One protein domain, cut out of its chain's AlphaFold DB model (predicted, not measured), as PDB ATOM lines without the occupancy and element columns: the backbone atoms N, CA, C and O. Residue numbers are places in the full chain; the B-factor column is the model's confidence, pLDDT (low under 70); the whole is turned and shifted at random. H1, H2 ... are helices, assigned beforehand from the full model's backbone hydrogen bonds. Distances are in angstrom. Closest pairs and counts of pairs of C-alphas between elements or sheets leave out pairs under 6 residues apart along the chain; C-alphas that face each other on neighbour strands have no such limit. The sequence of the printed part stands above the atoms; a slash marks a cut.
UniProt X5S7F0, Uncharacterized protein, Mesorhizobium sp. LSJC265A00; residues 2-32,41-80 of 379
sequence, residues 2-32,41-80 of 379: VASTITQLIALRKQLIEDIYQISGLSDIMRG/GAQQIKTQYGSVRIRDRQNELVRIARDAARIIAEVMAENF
ATOM      1  N   VAL A   2     -23.056  35.752 -25.571       85.25
ATOM      2  CA  VAL A   2     -22.851  36.011 -24.124       85.25
ATOM      3  C   VAL A   2     -23.524  34.982 -23.199       85.25
ATOM      4  O   VAL A   2     -22.874  34.457 -22.302       85.25
ATOM      5  N   ALA A   3     -24.790  34.625 -23.444       84.62
ATOM      6  CA  ALA A   3     -25.492  33.624 -22.630       84.62
ATOM      7  C   ALA A   3     -24.817  32.237 -22.668       84.62
ATOM      8  O   ALA A   3     -24.669  31.593 -21.637       84.62
ATOM      9  N   SER A   4     -24.331  31.816 -23.841       89.88
ATOM     10  CA  SER A   4     -23.606  30.550 -24.014       89.88
ATOM     11  C   SER A   4     -22.259  30.560 -23.286       89.88
ATOM     12  O   SER A   4     -21.912  29.569 -22.649       89.88
ATOM     13  N   THR A   5     -21.539  31.685 -23.310       89.69
ATOM     14  CA  THR A   5     -20.290  31.856 -22.554       89.69
ATOM     15  C   THR A   5     -20.530  31.756 -21.047       89.69
ATOM     16  O   THR A   5     -19.788  31.066 -20.356       89.69
ATOM     17  N   ILE A   6     -21.598  32.374 -20.530       90.56
ATOM     18  CA  ILE A   6     -21.961  32.277 -19.107       90.56
ATOM     19  C   ILE A   6     -22.274  30.823 -18.725       90.56
ATOM     20  O   ILE A   6     -21.774  30.337 -17.712       90.56
ATOM     21  N   THR A   7     -23.036  30.094 -19.546       91.50
ATOM     22  CA  THR A   7     -23.320  28.668 -19.308       91.50
ATOM     23  C   THR A   7     -22.044  27.823 -19.287       91.50
ATOM     24  O   THR A   7     -21.894  26.971 -18.412       91.50
ATOM     25  N   GLN A   8     -21.100  28.081 -20.197       91.06
ATOM     26  CA  GLN A   8     -19.815  27.376 -20.236       91.06
ATOM     27  C   GLN A   8     -18.939  27.687 -19.017       91.06
ATOM     28  O   GLN A   8     -18.332  26.775 -18.467       91.06
ATOM     29  N   LEU A   9     -18.917  28.933 -18.534       89.62
ATOM     30  CA  LEU A   9     -18.182  29.296 -17.315       89.62
ATOM     31  C   LEU A   9     -18.778  28.645 -16.058       89.62
ATOM     32  O   LEU A   9     -18.039  28.226 -15.169       89.62
ATOM     33  N   ILE A  10     -20.106  28.508 -15.986       92.00
ATOM     34  CA  ILE A  10     -20.774  27.783 -14.893       92.00
ATOM     35  C   ILE A  10     -20.439  26.285 -14.950       92.00
ATOM     36  O   ILE A  10     -20.183  25.681 -13.907       92.00
ATOM     37  N   ALA A  11     -20.405  25.687 -16.146       89.50
ATOM     38  CA  ALA A  11     -19.998  24.294 -16.331       89.50
ATOM     39  C   ALA A  11     -18.524  24.077 -15.948       89.50
ATOM     40  O   ALA A  11     -18.223  23.167 -15.181       89.50
ATOM     41  N   LEU A  12     -17.631  24.972 -16.380       91.06
ATOM     42  CA  LEU A  12     -16.214  24.949 -16.016       91.06
ATOM     43  C   LEU A  12     -16.018  25.052 -14.500       91.06
ATOM     44  O   LEU A  12     -15.195  24.340 -13.939       91.06
ATOM     45  N   ARG A  13     -16.798  25.898 -13.812       89.94
ATOM     46  CA  ARG A  13     -16.757  25.998 -12.346       89.94
ATOM     47  C   ARG A  13     -17.147  24.684 -11.664       89.94
ATOM     48  O   ARG A  13     -16.521  24.328 -10.673       89.94
ATOM     49  N   LYS A  14     -18.170  23.978 -12.165       84.69
ATOM     50  CA  LYS A  14     -18.553  22.656 -11.637       84.69
ATOM     51  C   LYS A  14     -17.428  21.643 -11.831       84.69
ATOM     52  O   LYS A  14     -17.067  20.970 -10.875       84.69
ATOM     53  N   GLN A  15     -16.835  21.621 -13.022       85.56
ATOM     54  CA  GLN A  15     -15.723  20.732 -13.337       85.56
ATOM     55  C   GLN A  15     -14.491  21.022 -12.470       85.56
ATOM     56  O   GLN A  15     -13.930  20.103 -11.902       85.56
ATOM     57  N   LEU A  16     -14.151  22.294 -12.243       83.25
ATOM     58  CA  LEU A  16     -13.076  22.688 -11.325       83.25
ATOM     59  C   LEU A  16     -13.297  22.182  -9.893       83.25
ATOM     60  O   LEU A  16     -12.355  21.753  -9.235       83.25
ATOM     61  N   ILE A  17     -14.531  22.256  -9.391       81.69
ATOM     62  CA  ILE A  17     -14.875  21.743  -8.059       81.69
ATOM     63  C   ILE A  17     -14.715  20.216  -8.016       81.69
ATOM     64  O   ILE A  17     -14.190  19.675  -7.046       81.69
ATOM     65  N   GLU A  18     -15.127  19.528  -9.076       78.38
ATOM     66  CA  GLU A  18     -15.012  18.077  -9.201       78.38
ATOM     67  C   GLU A  18     -13.550  17.616  -9.317       78.38
ATOM     68  O   GLU A  18     -13.138  16.695  -8.612       78.38
ATOM     69  N   ASP A  19     -12.739  18.335 -10.093       78.31
ATOM     70  CA  ASP A  19     -11.293  18.141 -10.196       78.31
ATOM     71  C   ASP A  19     -10.617  18.338  -8.830       78.31
ATOM     72  O   ASP A  19      -9.776  17.532  -8.432       78.31
ATOM     73  N   ILE A  20     -11.021  19.360  -8.060       78.62
ATOM     74  CA  ILE A  20     -10.533  19.567  -6.687       78.62
ATOM     75  C   ILE A  20     -10.835  18.341  -5.821       78.62
ATOM     76  O   ILE A  20      -9.943  17.898  -5.099       78.62
ATOM     77  N   TYR A  21     -12.038  17.768  -5.903       75.81
ATOM     78  CA  TYR A  21     -12.401  16.583  -5.122       75.81
ATOM     79  C   TYR A  21     -11.617  15.333  -5.527       75.81
ATOM     80  O   TYR A  21     -11.203  14.566  -4.652       75.81
ATOM     81  N   GLN A  22     -11.368  15.150  -6.825       72.50
ATOM     82  CA  GLN A  22     -10.548  14.051  -7.339       72.50
ATOM     83  C   GLN A  22      -9.086  14.189  -6.895       72.50
ATOM     84  O   GLN A  22      -8.492  13.223  -6.413       72.50
ATOM     85  N   ILE A  23      -8.524  15.399  -6.974       72.31
ATOM     86  CA  ILE A  23      -7.148  15.699  -6.550       72.31
ATOM     87  C   ILE A  23      -7.003  15.596  -5.025       72.31
ATOM     88  O   ILE A  23      -5.985  15.112  -4.526       72.31
ATOM     89  N   SER A  24      -8.006  16.034  -4.257       66.56
ATOM     90  CA  SER A  24      -8.003  15.918  -2.796       66.56
ATOM     91  C   SER A  24      -8.337  14.507  -2.304       66.56
ATOM     92  O   SER A  24      -8.126  14.221  -1.128       66.56
ATOM     93  N   GLY A  25      -8.857  13.632  -3.172       62.75
ATOM     94  CA  GLY A  25      -9.244  12.262  -2.830       62.75
ATOM     95  C   GLY A  25     -10.438  12.168  -1.874       62.75
ATOM     96  O   GLY A  25     -10.520  11.207  -1.112       62.75
ATOM     97  N   LEU A  26     -11.341  13.157  -1.890       64.69
ATOM     98  CA  LEU A  26     -12.559  13.169  -1.070       64.69
ATOM     99  C   LEU A  26     -13.561  12.145  -1.629       64.69
ATOM    100  O   LEU A  26     -13.977  12.249  -2.784       64.69
ATOM    101  N   SER A  27     -13.974  11.158  -0.831       61.03
ATOM    102  CA  SER A  27     -14.965  10.168  -1.276       61.03
ATOM    103  C   SER A  27     -16.364  10.790  -1.424       61.03
ATOM    104  O   SER A  27     -16.690  11.776  -0.761       61.03
ATOM    105  N   ASP A  28     -17.193  10.241  -2.321       59.91
ATOM    106  CA  ASP A  28     -18.559  10.735  -2.610       59.91
ATOM    107  C   ASP A  28     -19.445  10.773  -1.346       59.91
ATOM    108  O   ASP A  28     -20.223  11.701  -1.136       59.91
ATOM    109  N   ILE A  29     -19.224   9.824  -0.431       55.94
ATOM    110  CA  ILE A  29     -19.929   9.707   0.854       55.94
ATOM    111  C   ILE A  29     -19.650  10.913   1.763       55.94
ATOM    112  O   ILE A  29     -20.572  11.445   2.377       55.94
ATOM    113  N   MET A  30     -18.404  11.404   1.814       56.06
ATOM    114  CA  MET A  30     -18.055  12.603   2.596       56.06
ATOM    115  C   MET A  30     -18.631  13.892   1.987       56.06
ATOM    116  O   MET A  30     -18.650  14.927   2.650       56.06
ATOM    117  N   ARG A  31     -19.114  13.828   0.741       63.66
ATOM    118  CA  ARG A  31     -19.804  14.915   0.033       63.66
ATOM    119  C   ARG A  31     -21.333  14.818   0.129       63.66
ATOM    120  O   ARG A  31     -22.017  15.717  -0.351       63.66
ATOM    121  N   GLY A  32     -21.866  13.776   0.777       58.31
ATOM    122  CA  GLY A  32     -23.305  13.562   0.962       58.31
ATOM    123  C   GLY A  32     -24.004  12.850  -0.202       58.31
ATOM    124  O   GLY A  32     -25.224  12.696  -0.165       58.31
ATOM    125  N   GLY A  41     -20.495  -3.035   2.851       66.75
ATOM    126  CA  GLY A  41     -19.038  -3.229   2.816       66.75
ATOM    127  C   GLY A  41     -18.321  -2.288   1.838       66.75
ATOM    128  O   GLY A  41     -17.275  -1.739   2.169       66.75
ATOM    129  N   ALA A  42     -18.900  -2.025   0.663       68.38
ATOM    130  CA  ALA A  42     -18.339  -1.069  -0.295       68.38
ATOM    131  C   ALA A  42     -18.411   0.384   0.222       68.38
ATOM    132  O   ALA A  42     -17.451   1.142   0.062       68.38
ATOM    133  N   GLN A  43     -19.490   0.752   0.925       60.97
ATOM    134  CA  GLN A  43     -19.611   2.066   1.572       60.97
ATOM    135  C   GLN A  43     -18.607   2.253   2.721       60.97
ATOM    136  O   GLN A  43     -17.988   3.314   2.836       60.97
ATOM    137  N   GLN A  44     -18.389   1.218   3.541       64.31
ATOM    138  CA  GLN A  44     -17.368   1.228   4.597       64.31
ATOM    139  C   GLN A  44     -15.966   1.420   4.014       64.31
ATOM    140  O   GLN A  44     -15.224   2.289   4.467       64.31
ATOM    141  N   ILE A  45     -15.638   0.681   2.952       63.19
ATOM    142  CA  ILE A  45     -14.351   0.782   2.259       63.19
ATOM    143  C   ILE A  45     -14.138   2.191   1.678       63.19
ATOM    144  O   ILE A  45     -13.089   2.796   1.899       63.19
ATOM    145  N   LYS A  46     -15.133   2.771   0.992       65.62
ATOM    146  CA  LYS A  46     -15.050   4.146   0.455       65.62
ATOM    147  C   LYS A  46     -14.870   5.207   1.542       65.62
ATOM    148  O   LYS A  46     -14.158   6.192   1.339       65.62
ATOM    149  N   THR A  47     -15.498   5.005   2.693       64.00
ATOM    150  CA  THR A  47     -15.357   5.894   3.849       64.00
ATOM    151  C   THR A  47     -13.954   5.790   4.449       64.00
ATOM    152  O   THR A  47     -13.320   6.810   4.715       64.00
ATOM    153  N   GLN A  48     -13.425   4.570   4.564       60.66
ATOM    154  CA  GLN A  48     -12.088   4.298   5.087       60.66
ATOM    155  C   GLN A  48     -10.973   4.821   4.161       60.66
ATOM    156  O   GLN A  48     -10.000   5.397   4.636       60.66
ATOM    157  N   TYR A  49     -11.107   4.697   2.835       60.56
ATOM    158  CA  TYR A  49     -10.114   5.234   1.890       60.56
ATOM    159  C   TYR A  49     -10.141   6.767   1.778       60.56
ATOM    160  O   TYR A  49      -9.091   7.375   1.556       60.56
ATOM    161  N   GLY A  50     -11.314   7.393   1.937       62.19
ATOM    162  CA  GLY A  50     -11.448   8.853   1.978       62.19
ATOM    163  C   GLY A  50     -10.817   9.464   3.232       62.19
ATOM    164  O   GLY A  50     -10.123  10.477   3.143       62.19
ATOM    165  N   SER A  51     -10.979   8.814   4.390       61.22
ATOM    166  CA  SER A  51     -10.404   9.295   5.649       61.22
ATOM    167  C   SER A  51      -8.880   9.174   5.685       61.22
ATOM    168  O   SER A  51      -8.227  10.116   6.122       61.22
ATOM    169  N   VAL A  52      -8.288   8.096   5.150       62.41
ATOM    170  CA  VAL A  52      -6.820   7.901   5.136       62.41
ATOM    171  C   VAL A  52      -6.084   9.043   4.421       62.41
ATOM    172  O   VAL A  52      -5.098   9.554   4.942       62.41
ATOM    173  N   ARG A  53      -6.579   9.508   3.266       66.00
ATOM    174  CA  ARG A  53      -5.911  10.566   2.476       66.00
ATOM    175  C   ARG A  53      -5.982  11.946   3.128       66.00
ATOM    176  O   ARG A  53      -5.070  12.758   2.977       66.00
ATOM    177  N   ILE A  54      -7.077  12.225   3.832       68.12
ATOM    178  CA  ILE A  54      -7.250  13.469   4.585       68.12
ATOM    179  C   ILE A  54      -6.431  13.414   5.876       68.12
ATOM    180  O   ILE A  54      -5.863  14.432   6.274       68.12
ATOM    181  N   ARG A  55      -6.309  12.228   6.480       68.75
ATOM    182  CA  ARG A  55      -5.555  12.005   7.712       68.75
ATOM    183  C   ARG A  55      -4.094  12.405   7.579       68.75
ATOM    184  O   ARG A  55      -3.597  13.065   8.474       68.75
ATOM    185  N   ASP A  56      -3.428  12.119   6.461       72.81
ATOM    186  CA  ASP A  56      -2.030  12.541   6.262       72.81
ATOM    187  C   ASP A  56      -1.877  14.070   6.276       72.81
ATOM    188  O   ASP A  56      -0.961  14.611   6.897       72.81
ATOM    189  N   ARG A  57      -2.814  14.792   5.646       71.94
ATOM    190  CA  ARG A  57      -2.823  16.266   5.649       71.94
ATOM    191  C   ARG A  57      -3.180  16.833   7.019       71.94
ATOM    192  O   ARG A  57      -2.598  17.834   7.431       71.94
ATOM    193  N   GLN A  58      -4.129  16.209   7.716       68.88
ATOM    194  CA  GLN A  58      -4.475  16.562   9.092       68.88
ATOM    195  C   GLN A  58      -3.289  16.331  10.027       68.88
ATOM    196  O   GLN A  58      -2.945  17.231  10.780       68.88
ATOM    197  N   ASN A  59      -2.615  15.188   9.923       75.31
ATOM    198  CA  ASN A  59      -1.432  14.850  10.709       75.31
ATOM    199  C   ASN A  59      -0.302  15.851  10.478       75.31
ATOM    200  O   ASN A  59       0.346  16.261  11.434       75.31
ATOM    201  N   GLU A  60      -0.084  16.290   9.237       80.81
ATOM    202  CA  GLU A  60       0.931  17.305   8.948       80.81
ATOM    203  C   GLU A  60       0.565  18.672   9.549       80.81
ATOM    204  O   GLU A  60       1.423  19.364  10.099       80.81
ATOM    205  N   LEU A  61      -0.718  19.044   9.535       78.38
ATOM    206  CA  LEU A  61      -1.197  20.261  10.196       78.38
ATOM    207  C   LEU A  61      -1.058  20.166  11.722       78.38
ATOM    208  O   LEU A  61      -0.585  21.111  12.355       78.38
ATOM    209  N   VAL A  62      -1.406  19.016  12.305       77.38
ATOM    210  CA  VAL A  62      -1.218  18.715  13.731       77.38
ATOM    211  C   VAL A  62       0.264  18.773  14.092       77.38
ATOM    212  O   VAL A  62       0.613  19.395  15.092       77.38
ATOM    213  N   ARG A  63       1.151  18.209  13.263       82.50
ATOM    214  CA  ARG A  63       2.606  18.272  13.454       82.50
ATOM    215  C   ARG A  63       3.082  19.719  13.523       82.50
ATOM    216  O   ARG A  63       3.755  20.078  14.483       82.50
ATOM    217  N   ILE A  64       2.700  20.550  12.552       83.81
ATOM    218  CA  ILE A  64       3.087  21.970  12.513       83.81
ATOM    219  C   ILE A  64       2.555  22.717  13.739       83.81
ATOM    220  O   ILE A  64       3.311  23.435  14.390       83.81
ATOM    221  N   ALA A  65       1.277  22.538  14.083       81.38
ATOM    222  CA  ALA A  65       0.666  23.194  15.236       81.38
ATOM    223  C   ALA A  65       1.344  22.780  16.552       81.38
ATOM    224  O   ALA A  65       1.662  23.629  17.386       81.38
ATOM    225  N   ARG A  66       1.624  21.484  16.715       80.62
ATOM    226  CA  ARG A  66       2.333  20.929  17.871       80.62
ATOM    227  C   ARG A  66       3.756  21.467  17.967       80.62
ATOM    228  O   ARG A  66       4.179  21.860  19.049       80.62
ATOM    229  N   ASP A  67       4.495  21.485  16.861       83.44
ATOM    230  CA  ASP A  67       5.880  21.956  16.839       83.44
ATOM    231  C   ASP A  67       5.941  23.468  17.145       83.44
ATOM    232  O   ASP A  67       6.775  23.901  17.939       83.44
ATOM    233  N   ALA A  68       4.996  24.262  16.626       85.50
ATOM    234  CA  ALA A  68       4.862  25.678  16.968       85.50
ATOM    235  C   ALA A  68       4.545  25.887  18.459       85.50
ATOM    236  O   ALA A  68       5.193  26.699  19.117       85.50
ATOM    237  N   ALA A  69       3.596  25.126  19.013       81.69
ATOM    238  CA  ALA A  69       3.259  25.189  20.434       81.69
ATOM    239  C   ALA A  69       4.446  24.798  21.329       81.69
ATOM    240  O   ALA A  69       4.672  25.443  22.350       81.69
ATOM    241  N   ARG A  70       5.246  23.797  20.928       80.94
ATOM    242  CA  ARG A  70       6.479  23.414  21.636       80.94
ATOM    243  C   ARG A  70       7.503  24.541  21.647       80.94
ATOM    244  O   ARG A  70       8.045  24.830  22.703       80.94
ATOM    245  N   ILE A  71       7.733  25.200  20.511       85.44
ATOM    246  CA  ILE A  71       8.658  26.341  20.434       85.44
ATOM    247  C   ILE A  71       8.178  27.483  21.336       85.44
ATOM    248  O   ILE A  71       8.975  28.058  22.070       85.44
ATOM    249  N   ILE A  72       6.879  27.796  21.319       87.12
ATOM    250  CA  ILE A  72       6.309  28.836  22.185       87.12
ATOM    251  C   ILE A  72       6.510  28.472  23.660       87.12
ATOM    252  O   ILE A  72       6.996  29.300  24.426       87.12
ATOM    253  N   ALA A  73       6.182  27.239  24.049       84.62
ATOM    254  CA  ALA A  73       6.344  26.766  25.421       84.62
ATOM    255  C   ALA A  73       7.813  26.786  25.874       84.62
ATOM    256  O   ALA A  73       8.088  27.183  27.002       84.62
ATOM    257  N   GLU A  74       8.748  26.433  24.990       84.56
ATOM    258  CA  GLU A  74      10.188  26.486  25.256       84.56
ATOM    259  C   GLU A  74      10.659  27.919  25.519       84.56
ATOM    260  O   GLU A  74      11.306  28.204  26.525       84.56
ATOM    261  N   VAL A  75      10.269  28.849  24.643       87.81
ATOM    262  CA  VAL A  75      10.602  30.269  24.798       87.81
ATOM    263  C   VAL A  75      10.031  30.810  26.106       87.81
ATOM    264  O   VAL A  75      10.725  31.552  26.803       87.81
ATOM    265  N   MET A  76       8.803  30.424  26.461       88.12
ATOM    266  CA  MET A  76       8.184  30.805  27.730       88.12
ATOM    267  C   MET A  76       8.942  30.227  28.925       88.12
ATOM    268  O   MET A  76       9.281  30.978  29.833       88.12
ATOM    269  N   ALA A  77       9.258  28.931  28.916       86.44
ATOM    270  CA  ALA A  77       9.984  28.286  30.003       86.44
ATOM    271  C   ALA A  77      11.361  28.931  30.233       86.44
ATOM    272  O   ALA A  77      11.722  29.191  31.376       86.44
ATOM    273  N   GLU A  78      12.117  29.238  29.176       86.62
ATOM    274  CA  GLU A  78      13.486  29.757  29.304       86.62
ATOM    275  C   GLU A  78      13.570  31.264  29.578       86.62
ATOM    276  O   GLU A  78      14.503  31.711  30.244       86.62
ATOM    277  N   ASN A  79      12.620  32.061  29.073       89.94
ATOM    278  CA  ASN A  79      12.740  33.525  29.098       89.94
ATOM    279  C   ASN A  79      11.768  34.218  30.055       89.94
ATOM    280  O   ASN A  79      11.978  35.390  30.379       89.94
ATOM    281  N   PHE A  80      10.683  33.563  30.481       91.00
ATOM    282  CA  PHE A  80       9.675  34.228  31.303       91.00
ATOM    283  C   PHE A  80      10.025  34.096  32.782       91.00
ATOM    284  O   PHE A  80      10.501  33.070  33.260       91.00
TER     285      PHE A  80
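Overview. This is residues 2 to 32 and 41 to 80 of the 379 residues of an uncharacterized protein of Mesorhizobium sp. LSJC265A00 (UniProt X5S7F0). Two long helices, H1 and H3, make a wide, loosely joined V whose corner lies where the end of H1 comes close to H3 at Arg 53; the first part of H3 runs on past this corner as a short stem, and the small helix H2 packs on that stem. The arms of the V, residues 2 to 17 of H1 and residues 58 to 80, nearly all in H3, stick out free of other parts. There are 71 residues printed, with three named helices in the order H1, H2, H3 and no named strand; the class is all helix. The whole is extended, with a radius of gyration of the C-alphas of 20.6 A, and only just flat, with spans of 65 by 43 by 16 A.

Arrangement. H1, residues 2 to 24, touches no helix. A tight link of 3 residues joins it to H2, residues 28 to 31, and H1 and H2 are apart. H3, residues 41 to 79, touches H2 with residues 43 to 50 alone; the closest C-alphas, those of Ile 29 and Thr 47, are 6.7 A apart. H1 and H3 are close but not clearly touching, with 2 pairs of C-alphas within 8 A, the closest being those of Ser 24 and Arg 53 at 7.8 A. Their lines stand about perpendicular, at 75 degrees. H3 has a kink of 32 degrees near residue 55. In H1 every O i to N i+4 pair is within hydrogen-bond range, in H3 32 of 35 are, and H2 is too short for such a pair.

Along the chain. H1 begins at C-alpha 2, at (-22.851, 36.011, -24.124), and ends at C-alpha 24, at (-8.003, 15.918, -2.796), 32.8 A from first to last C-alpha. H2 has four residues, Asp 28 to Arg 31. H3, the longest helix with 39 residues, measures 55.2 A from C-alpha 41, at (-19.038, -3.229, 2.816), to C-alpha 79, at (12.740, 33.525, 29.098).

Size, cuts and confidence. The two C-alphas farthest apart, those of Ala 3 and Glu 78, are 65.0 A apart. Residues 33 to 40 are cut out and not printed, and C-alphas 32 and 41 are 17.4 A apart across the cut; the link from H2 to H3 crosses it. The link from H1 to H2, printed whole, is tight. The mean pLDDT of the printed part is 76.5; 25 residues are under 70, namely residues 24 to 32, residues 41 to 55 and residue 58.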